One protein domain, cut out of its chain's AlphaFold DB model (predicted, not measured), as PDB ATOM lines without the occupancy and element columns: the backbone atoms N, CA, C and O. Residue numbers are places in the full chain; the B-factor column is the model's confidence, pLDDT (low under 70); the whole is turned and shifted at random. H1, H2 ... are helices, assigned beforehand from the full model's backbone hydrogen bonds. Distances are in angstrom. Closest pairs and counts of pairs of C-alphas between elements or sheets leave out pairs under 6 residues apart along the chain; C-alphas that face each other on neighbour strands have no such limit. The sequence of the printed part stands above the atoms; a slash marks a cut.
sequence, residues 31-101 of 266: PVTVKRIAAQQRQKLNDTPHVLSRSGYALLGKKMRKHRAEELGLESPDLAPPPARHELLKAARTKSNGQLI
ATOM      1  N   PRO A  31    -116.983  78.803  58.557       70.75
ATOM      2  CA  PRO A  31    -117.218  77.670  59.428       70.75
ATOM      3  C   PRO A  31    -116.049  76.702  59.255       70.75
ATOM      4  O   PRO A  31    -115.664  76.347  58.137       70.75
ATOM      5  N   VAL A  32    -115.420  76.332  60.370       70.31
ATOM      6  CA  VAL A  32    -114.198  75.508  60.433       70.31
ATOM      7  C   VAL A  32    -114.331  74.224  59.594       70.31
ATOM      8  O   VAL A  32    -113.353  73.713  59.043       70.31
ATOM      9  N   THR A  33    -115.564  73.753  59.407       72.81
ATOM     10  CA  THR A  33    -115.955  72.658  58.515       72.81
ATOM     11  C   THR A  33    -115.593  72.892  57.046       72.81
ATOM     12  O   THR A  33    -115.038  71.986  56.427       72.81
ATOM     13  N   VAL A  34    -115.793  74.088  56.485       82.56
ATOM     14  CA  VAL A  34    -115.454  74.396  55.079       82.56
ATOM     15  C   VAL A  34    -113.943  74.349  54.858       82.56
ATOM     16  O   VAL A  34    -113.471  73.765  53.880       82.56
ATOM     17  N   LYS A  35    -113.155  74.879  55.802       83.19
ATOM     18  CA  LYS A  35    -111.685  74.802  55.741       83.19
ATOM     19  C   LYS A  35    -111.193  73.356  55.823       83.19
ATOM     20  O   LYS A  35    -110.290  72.977  55.077       83.19
ATOM     21  N   ARG A  36    -111.809  72.535  56.680       86.00
ATOM     22  CA  ARG A  36    -111.489  71.107  56.814       86.00
ATOM     23  C   ARG A  36    -111.829  70.320  55.547       86.00
ATOM     24  O   ARG A  36    -110.999  69.532  55.106       86.00
ATOM     25  N   ILE A  37    -112.987  70.567  54.933       89.31
ATOM     26  CA  ILE A  37    -113.399  69.916  53.679       89.31
ATOM     27  C   ILE A  37    -112.453  70.301  52.537       89.31
ATOM     28  O   ILE A  37    -111.973  69.426  51.821       89.31
ATOM     29  N   ALA A  38    -112.097  71.582  52.405       85.88
ATOM     30  CA  ALA A  38    -111.145  72.033  51.391       85.88
ATOM     31  C   ALA A  38    -109.743  71.430  51.599       85.88
ATOM     32  O   ALA A  38    -109.087  71.026  50.636       85.88
ATOM     33  N   ALA A  39    -109.281  71.325  52.851       81.81
ATOM     34  CA  ALA A  39    -108.025  70.656  53.179       81.81
ATOM     35  C   ALA A  39    -108.079  69.157  52.846       81.81
ATOM     36  O   ALA A  39    -107.148  68.648  52.233       81.81
ATOM     37  N   GLN A  40    -109.180  68.469  53.159       88.75
ATOM     38  CA  GLN A  40    -109.383  67.059  52.821       88.75
ATOM     39  C   GLN A  40    -109.483  66.821  51.313       88.75
ATOM     40  O   GLN A  40    -108.949  65.833  50.828       88.75
ATOM     41  N   GLN A  41    -110.109  67.719  50.551       84.00
ATOM     42  CA  GLN A  41    -110.150  67.631  49.090       84.00
ATOM     43  C   GLN A  41    -108.763  67.838  48.477       84.00
ATOM     44  O   GLN A  41    -108.357  67.064  47.614       84.00
ATOM     45  N   ARG A  42    -107.993  68.822  48.961       80.44
ATOM     46  CA  ARG A  42    -106.590  69.012  48.550       80.44
ATOM     47  C   ARG A  42    -105.734  67.808  48.917       80.44
ATOM     48  O   ARG A  42    -104.943  67.356  48.100       80.44
ATOM     49  N   GLN A  43    -105.927  67.277  50.117       76.50
ATOM     50  CA  GLN A  43    -105.234  66.090  50.581       76.50
ATOM     51  C   GLN A  43    -105.617  64.878  49.732       76.50
ATOM     52  O   GLN A  43    -104.724  64.207  49.271       76.50
ATOM     53  N   LYS A  44    -106.892  64.668  49.383       77.69
ATOM     54  CA  LYS A  44    -107.348  63.596  48.479       77.69
ATOM     55  C   LYS A  44    -106.784  63.724  47.057       77.69
ATOM     56  O   LYS A  44    -106.515  62.715  46.417       77.69
ATOM     57  N   LEU A  45    -106.598  64.949  46.560       71.12
ATOM     58  CA  LEU A  45    -105.952  65.203  45.266       71.12
ATOM     59  C   LEU A  45    -104.434  64.942  45.321       71.12
ATOM     60  O   LEU A  45    -103.864  64.437  44.354       71.12
ATOM     61  N   ASN A  46    -103.786  65.251  46.447       65.38
ATOM     62  CA  ASN A  46    -102.346  65.051  46.662       65.38
ATOM     63  C   ASN A  46    -101.993  63.612  47.069       65.38
ATOM     64  O   ASN A  46    -100.982  63.077  46.624       65.38
ATOM     65  N   ASP A  47    -102.868  62.961  47.829       56.84
ATOM     66  CA  ASP A  47    -102.904  61.535  48.153       56.84
ATOM     67  C   ASP A  47    -103.432  60.751  46.960       56.84
ATOM     68  O   ASP A  47    -104.186  59.801  47.112       56.84
ATOM     69  N   THR A  48    -103.025  61.126  45.754       54.47
ATOM     70  CA  THR A  48    -102.928  60.169  44.663       54.47
ATOM     71  C   THR A  48    -101.669  59.345  44.966       54.47
ATOM     72  O   THR A  48    -100.577  59.708  44.524       54.47
ATOM     73  N   PRO A  49    -101.740  58.263  45.771       54.66
ATOM     74  CA  PRO A  49    -100.596  57.727  46.494       54.66
ATOM     75  C   PRO A  49    -100.125  56.430  45.834       54.66
ATOM     76  O   PRO A  49     -99.555  55.554  46.476       54.66
ATOM     77  N   HIS A  50    -100.394  56.265  44.540       52.50
ATOM     78  CA  HIS A  50    -100.048  55.049  43.816       52.50
ATOM     79  C   HIS A  50     -98.799  55.221  42.954       52.50
ATOM     80  O   HIS A  50     -98.429  54.289  42.260       52.50
ATOM     81  N   VAL A  51     -98.132  56.379  42.991       54.84
ATOM     82  CA  VAL A  51     -96.875  56.591  42.255       54.84
ATOM     83  C   VAL A  51     -95.647  56.343  43.145       54.84
ATOM     84  O   VAL A  51     -94.579  56.020  42.636       54.84
ATOM     85  N   LEU A  52     -95.798  56.409  44.477       65.12
ATOM     86  CA  LEU A  52     -94.704  56.181  45.435       65.12
ATOM     87  C   LEU A  52     -94.789  54.853  46.205       65.12
ATOM     88  O   LEU A  52     -93.863  54.523  46.946       65.12
ATOM     89  N   SER A  53     -95.865  54.077  46.047       79.88
ATOM     90  CA  SER A  53     -95.909  52.720  46.595       79.88
ATOM     91  C   SER A  53     -94.959  51.802  45.813       79.88
ATOM     92  O   SER A  53     -94.661  52.035  44.638       79.88
ATOM     93  N   ARG A  54     -94.485  50.720  46.444       81.75
ATOM     94  CA  ARG A  54     -93.619  49.725  45.782       81.75
ATOM     95  C   ARG A  54     -94.266  49.160  44.507       81.75
ATOM     96  O   ARG A  54     -93.581  48.982  43.505       81.75
ATOM     97  N   SER A  55     -95.580  48.923  44.533       86.50
ATOM     98  CA  SER A  55     -96.359  48.492  43.365       86.50
ATOM     99  C   SER A  55     -96.505  49.595  42.310       86.50
ATOM    100  O   SER A  55     -96.462  49.311  41.115       86.50
ATOM    101  N   GLY A  56     -96.592  50.854  42.739       89.12
ATOM    102  CA  GLY A  56     -96.630  52.033  41.880       89.12
ATOM    103  C   GLY A  56     -95.410  52.185  40.983       89.12
ATOM    104  O   GLY A  56     -95.534  52.326  39.766       89.12
ATOM    105  N   TYR A  57     -94.219  52.073  41.572       88.31
ATOM    106  CA  TYR A  57     -92.964  52.121  40.822       88.31
ATOM    107  C   TYR A  57     -92.807  50.948  39.849       88.31
ATOM    108  O   TYR A  57     -92.294  51.142  38.747       88.31
ATOM    109  N   ALA A  58     -93.283  49.752  40.213       90.94
ATOM    110  CA  ALA A  58     -93.270  48.598  39.313       90.94
ATOM    111  C   ALA A  58     -94.163  48.832  38.082       90.94
ATOM    112  O   ALA A  58     -93.743  48.578  36.949       90.94
ATOM    113  N   LEU A  59     -95.364  49.384  38.288       92.31
ATOM    114  CA  LEU A  59     -96.283  49.722  37.201       92.31
ATOM    115  C   LEU A  59     -95.733  50.849  36.313       92.31
ATOM    116  O   LEU A  59     -95.796  50.748  35.087       92.31
ATOM    117  N   LEU A  60     -95.160  51.898  36.914       91.56
ATOM    118  CA  LEU A  60     -94.531  53.002  36.184       91.56
ATOM    119  C   LEU A  60     -93.350  52.512  35.338       91.56
ATOM    120  O   LEU A  60     -93.262  52.843  34.156       91.56
ATOM    121  N   GLY A  61     -92.487  51.667  35.906       93.50
ATOM    122  CA  GLY A  61     -91.368  51.075  35.178       93.50
ATOM    123  C   GLY A  61     -91.814  50.195  34.013       93.50
ATOM    124  O   GLY A  61     -91.193  50.236  32.954       93.50
ATOM    125  N   LYS A  62     -92.916  49.448  34.161       95.00
ATOM    126  CA  LYS A  62     -93.502  48.672  33.055       95.00
ATOM    127  C   LYS A  62     -94.027  49.580  31.936       95.00
ATOM    128  O   LYS A  62     -93.767  49.304  30.770       95.00
ATOM    129  N   LYS A  63     -94.707  50.685  32.275       94.62
ATOM    130  CA  LYS A  63     -95.190  51.670  31.287       94.62
ATOM    131  C   LYS A  63     -94.045  52.342  30.527       94.62
ATOM    132  O   LYS A  63     -94.114  52.448  29.309       94.62
ATOM    133  N   MET A  64     -92.986  52.749  31.227       95.44
ATOM    134  CA  MET A  64     -91.818  53.365  30.588       95.44
ATOM    135  C   MET A  64     -91.062  52.389  29.683       95.44
ATOM    136  O   MET A  64     -90.654  52.774  28.594       95.44
ATOM    137  N   ARG A  65     -90.905  51.122  30.094       95.56
ATOM    138  CA  ARG A  65     -90.306  50.090  29.231       95.56
ATOM    139  C   ARG A  65     -91.132  49.835  27.979       95.56
ATOM    140  O   ARG A  65     -90.559  49.721  26.906       95.56
ATOM    141  N   LYS A  66     -92.463  49.823  28.106       96.94
ATOM    142  CA  LYS A  66     -93.361  49.708  26.953       96.94
ATOM    143  C   LYS A  66     -93.134  50.844  25.948       96.94
ATOM    144  O   LYS A  66     -92.904  50.560  24.783       96.94
ATOM    145  N   HIS A  67     -93.109  52.094  26.413       95.12
ATOM    146  CA  HIS A  67     -92.859  53.250  25.544       95.12
ATOM    147  C   HIS A  67     -91.491  53.176  24.852       95.12
ATOM    148  O   HIS A  67     -91.383  53.428  23.662       95.12
ATOM    149  N   ARG A  68     -90.446  52.765  25.578       95.69
ATOM    150  CA  ARG A  68     -89.108  52.590  24.995       95.69
ATOM    151  C   ARG A  68     -89.046  51.478  23.965       95.69
ATOM    152  O   ARG A  68     -88.324  51.609  22.992       95.69
ATOM    153  N   ALA A  69     -89.750  50.375  24.194       97.06
ATOM    154  CA  ALA A  69     -89.820  49.299  23.217       97.06
ATOM    155  C   ALA A  69     -90.517  49.762  21.938       97.06
ATOM    156  O   ALA A  69     -90.019  49.470  20.860       97.06
ATOM    157  N   GLU A  70     -91.596  50.541  22.061       96.12
ATOM    158  CA  GLU A  70     -92.270  51.172  20.922       96.12
ATOM    159  C   GLU A  70     -91.327  52.144  20.182       96.12
ATOM    160  O   GLU A  70     -91.210  52.061  18.962       96.12
ATOM    161  N   GLU A  71     -90.583  52.997  20.898       96.06
ATOM    162  CA  GLU A  71     -89.582  53.910  20.309       96.06
ATOM    163  C   GLU A  71     -88.417  53.180  19.622       96.06
ATOM    164  O   GLU A  71     -87.885  53.662  18.627       96.06
ATOM    165  N   LEU A  72     -88.010  52.027  20.154       95.50
ATOM    166  CA  LEU A  72     -86.919  51.211  19.618       95.50
ATOM    167  C   LEU A  72     -87.386  50.195  18.562       95.50
ATOM    168  O   LEU A  72     -86.555  49.457  18.037       95.50
ATOM    169  N   GLY A  73     -88.689  50.120  18.262       96.31
ATOM    170  CA  GLY A  73     -89.249  49.133  17.332       96.31
ATOM    171  C   GLY A  73     -89.096  47.680  17.799       96.31
ATOM    172  O   GLY A  73     -89.012  46.772  16.975       96.31
ATOM    173  N   LEU A  74     -89.020  47.443  19.111       95.81
ATOM    174  CA  LEU A  74     -88.882  46.105  19.687       95.81
ATOM    175  C   LEU A  74     -90.253  45.427  19.782       95.81
ATOM    176  O   LEU A  74     -91.186  45.988  20.356       95.81
ATOM    177  N   GLU A  75     -90.356  44.180  19.314       93.12
ATOM    178  CA  GLU A  75     -91.597  43.391  19.404       93.12
ATOM    179  C   GLU A  75     -92.050  43.135  20.852       93.12
ATOM    180  O   GLU A  75     -93.240  42.953  21.110       93.12
ATOM    181  N   SER A  76     -91.119  43.135  21.815       94.44
ATOM    182  CA  SER A  76     -91.411  42.876  23.227       94.44
ATOM    183  C   SER A  76     -90.906  43.990  24.158       94.44
ATOM    184  O   SER A  76     -89.716  44.321  24.135       94.44
ATOM    185  N   PRO A  77     -91.760  44.512  25.067       91.94
ATOM    186  CA  PRO A  77     -91.384  45.480  26.101       91.94
ATOM    187  C   PRO A  77     -90.264  45.039  27.041       91.94
ATOM    188  O   PRO A  77     -89.604  45.881  27.653       91.94
ATOM    189  N   ASP A  78     -90.072  43.732  27.203       93.31
ATOM    190  CA  ASP A  78     -89.067  43.194  28.118       93.31
ATOM    191  C   ASP A  78     -87.651  43.214  27.525       93.31
ATOM    192  O   ASP A  78     -86.685  43.102  28.277       93.31
ATOM    193  N   LEU A  79     -87.523  43.445  26.214       93.88
ATOM    194  CA  LEU A  79     -86.236  43.653  25.541       93.88
ATOM    195  C   LEU A  79     -85.713  45.086  25.707       93.88
ATOM    196  O   LEU A  79     -84.525  45.338  25.509       93.88
ATOM    197  N   ALA A  80     -86.577  46.036  26.079       96.06
ATOM    198  CA  ALA A  80     -86.163  47.414  26.290       96.06
ATOM    199  C   ALA A  80     -85.340  47.556  27.584       96.06
ATOM    200  O   ALA A  80     -85.709  47.001  28.628       96.06
ATOM    201  N   PRO A  81     -84.265  48.364  27.564       94.88
ATOM    202  CA  PRO A  81     -83.433  48.573  28.737       94.88
ATOM    203  C   PRO A  81     -84.258  49.169  29.892       94.88
ATOM    204  O   PRO A  81     -85.044  50.109  29.686       94.88
ATOM    205  N   PRO A  82     -84.090  48.652  31.125       93.56
ATOM    206  CA  PRO A  82     -84.851  49.121  32.269       93.56
ATOM    207  C   PRO A  82     -84.577  50.610  32.538       93.56
ATOM    208  O   PRO A  82     -83.434  51.059  32.441       93.56
ATOM    209  N   PRO A  83     -85.612  51.398  32.884       93.44
ATOM    210  CA  PRO A  83     -85.449  52.809  33.195       93.44
ATOM    211  C   PRO A  83     -84.577  52.995  34.427       93.44
ATOM    212  O   PRO A  83     -84.731  52.302  35.439       93.44
ATOM    213  N   ALA A  84     -83.674  53.965  34.349       94.69
ATOM    214  CA  ALA A  84     -82.817  54.299  35.464       94.69
ATOM    215  C   ALA A  84     -83.655  54.888  36.607       94.69
ATOM    216  O   ALA A  84     -84.686  55.540  36.411       94.69
ATOM    217  N   ARG A  85     -83.184  54.706  37.845       90.38
ATOM    218  CA  ARG A  85     -83.905  55.157  39.046       90.38
ATOM    219  C   ARG A  85     -84.252  56.652  39.015       90.38
ATOM    220  O   ARG A  85     -85.312  57.044  39.498       90.38
ATOM    221  N   HIS A  86     -83.374  57.486  38.463       91.75
ATOM    222  CA  HIS A  86     -83.604  58.928  38.365       91.75
ATOM    223  C   HIS A  86     -84.703  59.276  37.346       91.75
ATOM    224  O   HIS A  86     -85.463  60.216  37.571       91.75
ATOM    225  N   GLU A  87     -84.850  58.495  36.276       93.06
ATOM    226  CA  GLU A  87     -85.903  58.666  35.270       93.06
ATOM    227  C   GLU A  87     -87.258  58.245  35.826       93.06
ATOM    228  O   GLU A  87     -88.234  58.971  35.661       93.06
ATOM    229  N   LEU A  88     -87.301  57.138  36.580       92.19
ATOM    230  CA  LEU A  88     -88.486  56.738  37.341       92.19
ATOM    231  C   LEU A  88     -88.903  57.829  38.327       92.19
ATOM    232  O   LEU A  88     -90.084  58.137  38.441       92.19
ATOM    233  N   LEU A  89     -87.945  58.440  39.029       90.31
ATOM    234  CA  LEU A  89     -88.220  59.537  39.956       90.31
ATOM    235  C   LEU A  89     -88.736  60.787  39.228       90.31
ATOM    236  O   LEU A  89     -89.641  61.453  39.731       90.31
ATOM    237  N   LYS A  90     -88.175  61.106  38.057       89.19
ATOM    238  CA  LYS A  90     -88.613  62.231  37.225       89.19
ATOM    239  C   LYS A  90     -90.029  61.985  36.712       89.19
ATOM    240  O   LYS A  90     -90.895  62.803  36.982       89.19
ATOM    241  N   ALA A  91     -90.287  60.835  36.093       89.25
ATOM    242  CA  ALA A  91     -91.602  60.441  35.590       89.25
ATOM    243  C   ALA A  91     -92.656  60.368  36.703       89.25
ATOM    244  O   ALA A  91     -93.763  60.867  36.532       89.25
ATOM    245  N   ALA A  92     -92.295  59.846  37.879       87.50
ATOM    246  CA  ALA A  92     -93.168  59.825  39.053       87.50
ATOM    247  C   ALA A  92     -93.569  61.231  39.528       87.50
ATOM    248  O   ALA A  92     -94.615  61.419  40.148       87.50
ATOM    249  N   ARG A  93     -92.712  62.218  39.263       83.62
ATOM    250  CA  ARG A  93     -92.922  63.622  39.608       83.62
ATOM    251  C   ARG A  93     -93.441  64.439  38.436       83.62
ATOM    252  O   ARG A  93     -93.615  65.634  38.617       83.62
ATOM    253  N   THR A  94     -93.698  63.856  37.271       82.31
ATOM    254  CA  THR A  94     -94.264  64.566  36.124       82.31
ATOM    255  C   THR A  94     -95.750  64.249  36.046       82.31
ATOM    256  O   THR A  94     -96.156  63.090  36.017       82.31
ATOM    257  N   LYS A  95     -96.587  65.283  36.044       75.00
ATOM    258  CA  LYS A  95     -98.023  65.143  35.787       75.00
ATOM    259  C   LYS A  95     -98.250  64.717  34.332       75.00
ATOM    260  O   LYS A  95     -97.392  64.926  33.480       75.00
ATOM    261  N   SER A  96     -99.433  64.193  34.015       71.06
ATOM    262  CA  SER A  96     -99.804  63.809  32.641       71.06
ATOM    263  C   SER A  96     -99.703  64.953  31.620       71.06
ATOM    264  O   SER A  96     -99.543  64.693  30.438       71.06
ATOM    265  N   ASN A  97     -99.741  66.212  32.066       76.62
ATOM    266  CA  ASN A  97     -99.547  67.399  31.228       76.62
ATOM    267  C   ASN A  97     -98.068  67.797  31.031       76.62
ATOM    268  O   ASN A  97     -97.786  68.928  30.643       76.62
ATOM    269  N   GLY A  98     -97.114  66.926  31.379       74.12
ATOM    270  CA  GLY A  98     -95.676  67.195  31.259       74.12
ATOM    271  C   GLY A  98     -95.114  68.146  32.323       74.12
ATOM    272  O   GLY A  98     -93.902  68.349  32.393       74.12
ATOM    273  N   GLN A  99     -95.954  68.713  33.195       78.88
ATOM    274  CA  GLN A  99     -95.498  69.620  34.239       78.88
ATOM    275  C   GLN A  99     -94.970  68.827  35.436       78.88
ATOM    276  O   GLN A  99     -95.670  67.975  35.988       78.88
ATOM    277  N   LEU A 100     -93.757  69.140  35.895       77.81
ATOM    278  CA  LEU A 100     -93.277  68.621  37.173       77.81
ATOM    279  C   LEU A 100     -94.259  69.032  38.279       77.81
ATOM    280  O   LEU A 100     -94.680  70.191  38.359       77.81
ATOM    281  N   ILE A 101     -94.628  68.084  39.137       70.56
ATOM    282  CA  ILE A 101     -95.251  68.332  40.429       70.56
ATOM    283  C   ILE A 101     -94.302  69.298  41.120       70.56
ATOM    284  O   ILE A 101     -93.221  68.908  41.562       70.56
TER     285      ILE A 101
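This is residues 31 to 101 of the 266 residues of an uncharacterized protein of Phaseolus angularis (UniProt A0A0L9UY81). A long helix, H2, has the short helix H3 set across it at nearly a right angle, and an unnamed stretch, residues 72 to 84, folds back from the last residue of H2 to H3. From this small body a helical arm sticks out, residues 31 to 45, of which 32 to 45 belong to H1; this arm makes much of the length. The printed part has 71 residues with three named helices, in the order H1, H2, H3, and no named strand; the class is all helix. The whole is only just extended, close to loose, with a radius of gyration of the C-alphas of 16.8 A, and the C-alphas span 58 by 23 by 20 A.

H2, the longest helix, holds residues 54 to 71 and is 26.1 A from first to last C-alpha; C-alpha 54 is at (-93.619, 49.725, 45.782). H3 holds residues 85 to 92, and C-alpha 92 is at (-93.168, 59.825, 39.053). H1 holds residues 32 to 46 and is 21.0 A from first to last C-alpha; C-alpha 32 is at (-114.198, 75.508, 60.433).

H2 and H3 touch, H2 with its residues 57 to 61 alone. The closest C-alphas of the two are those of Gly 61 and Leu 88, 6.7 A apart. Their lines stand about perpendicular, at 86 degrees, and their centres are 10.7 A apart. H1 touches no helix: H1 and H2 are apart, and so are H1 and H3. In H1, H2 and H3 every pair of O i and N i+4 is within hydrogen-bond range.

The two C-alphas farthest apart are those of Pro 31 and Glu 75, 58.6 A. Residues 31 to 45, of which 32 to 45 belong to H1, stand free, and so do residues 94 to 99. Without these stretches the body has 50 residues, spans 36 by 20 by 15 A and has a radius of gyration of 11.7 A. The link from H2 to H3, residues 72 to 84, is long, with 13 residues; its C-alphas lie 13 to 24 A from the mean of all C-alphas. The link from H1 to H2 is short, with 7 residues. The printed part has no cut. The mean pLDDT of the printed part is 84.5, and the model's confidence is low, under 70, at residues 46 to 52, of which 46 belongs to H1.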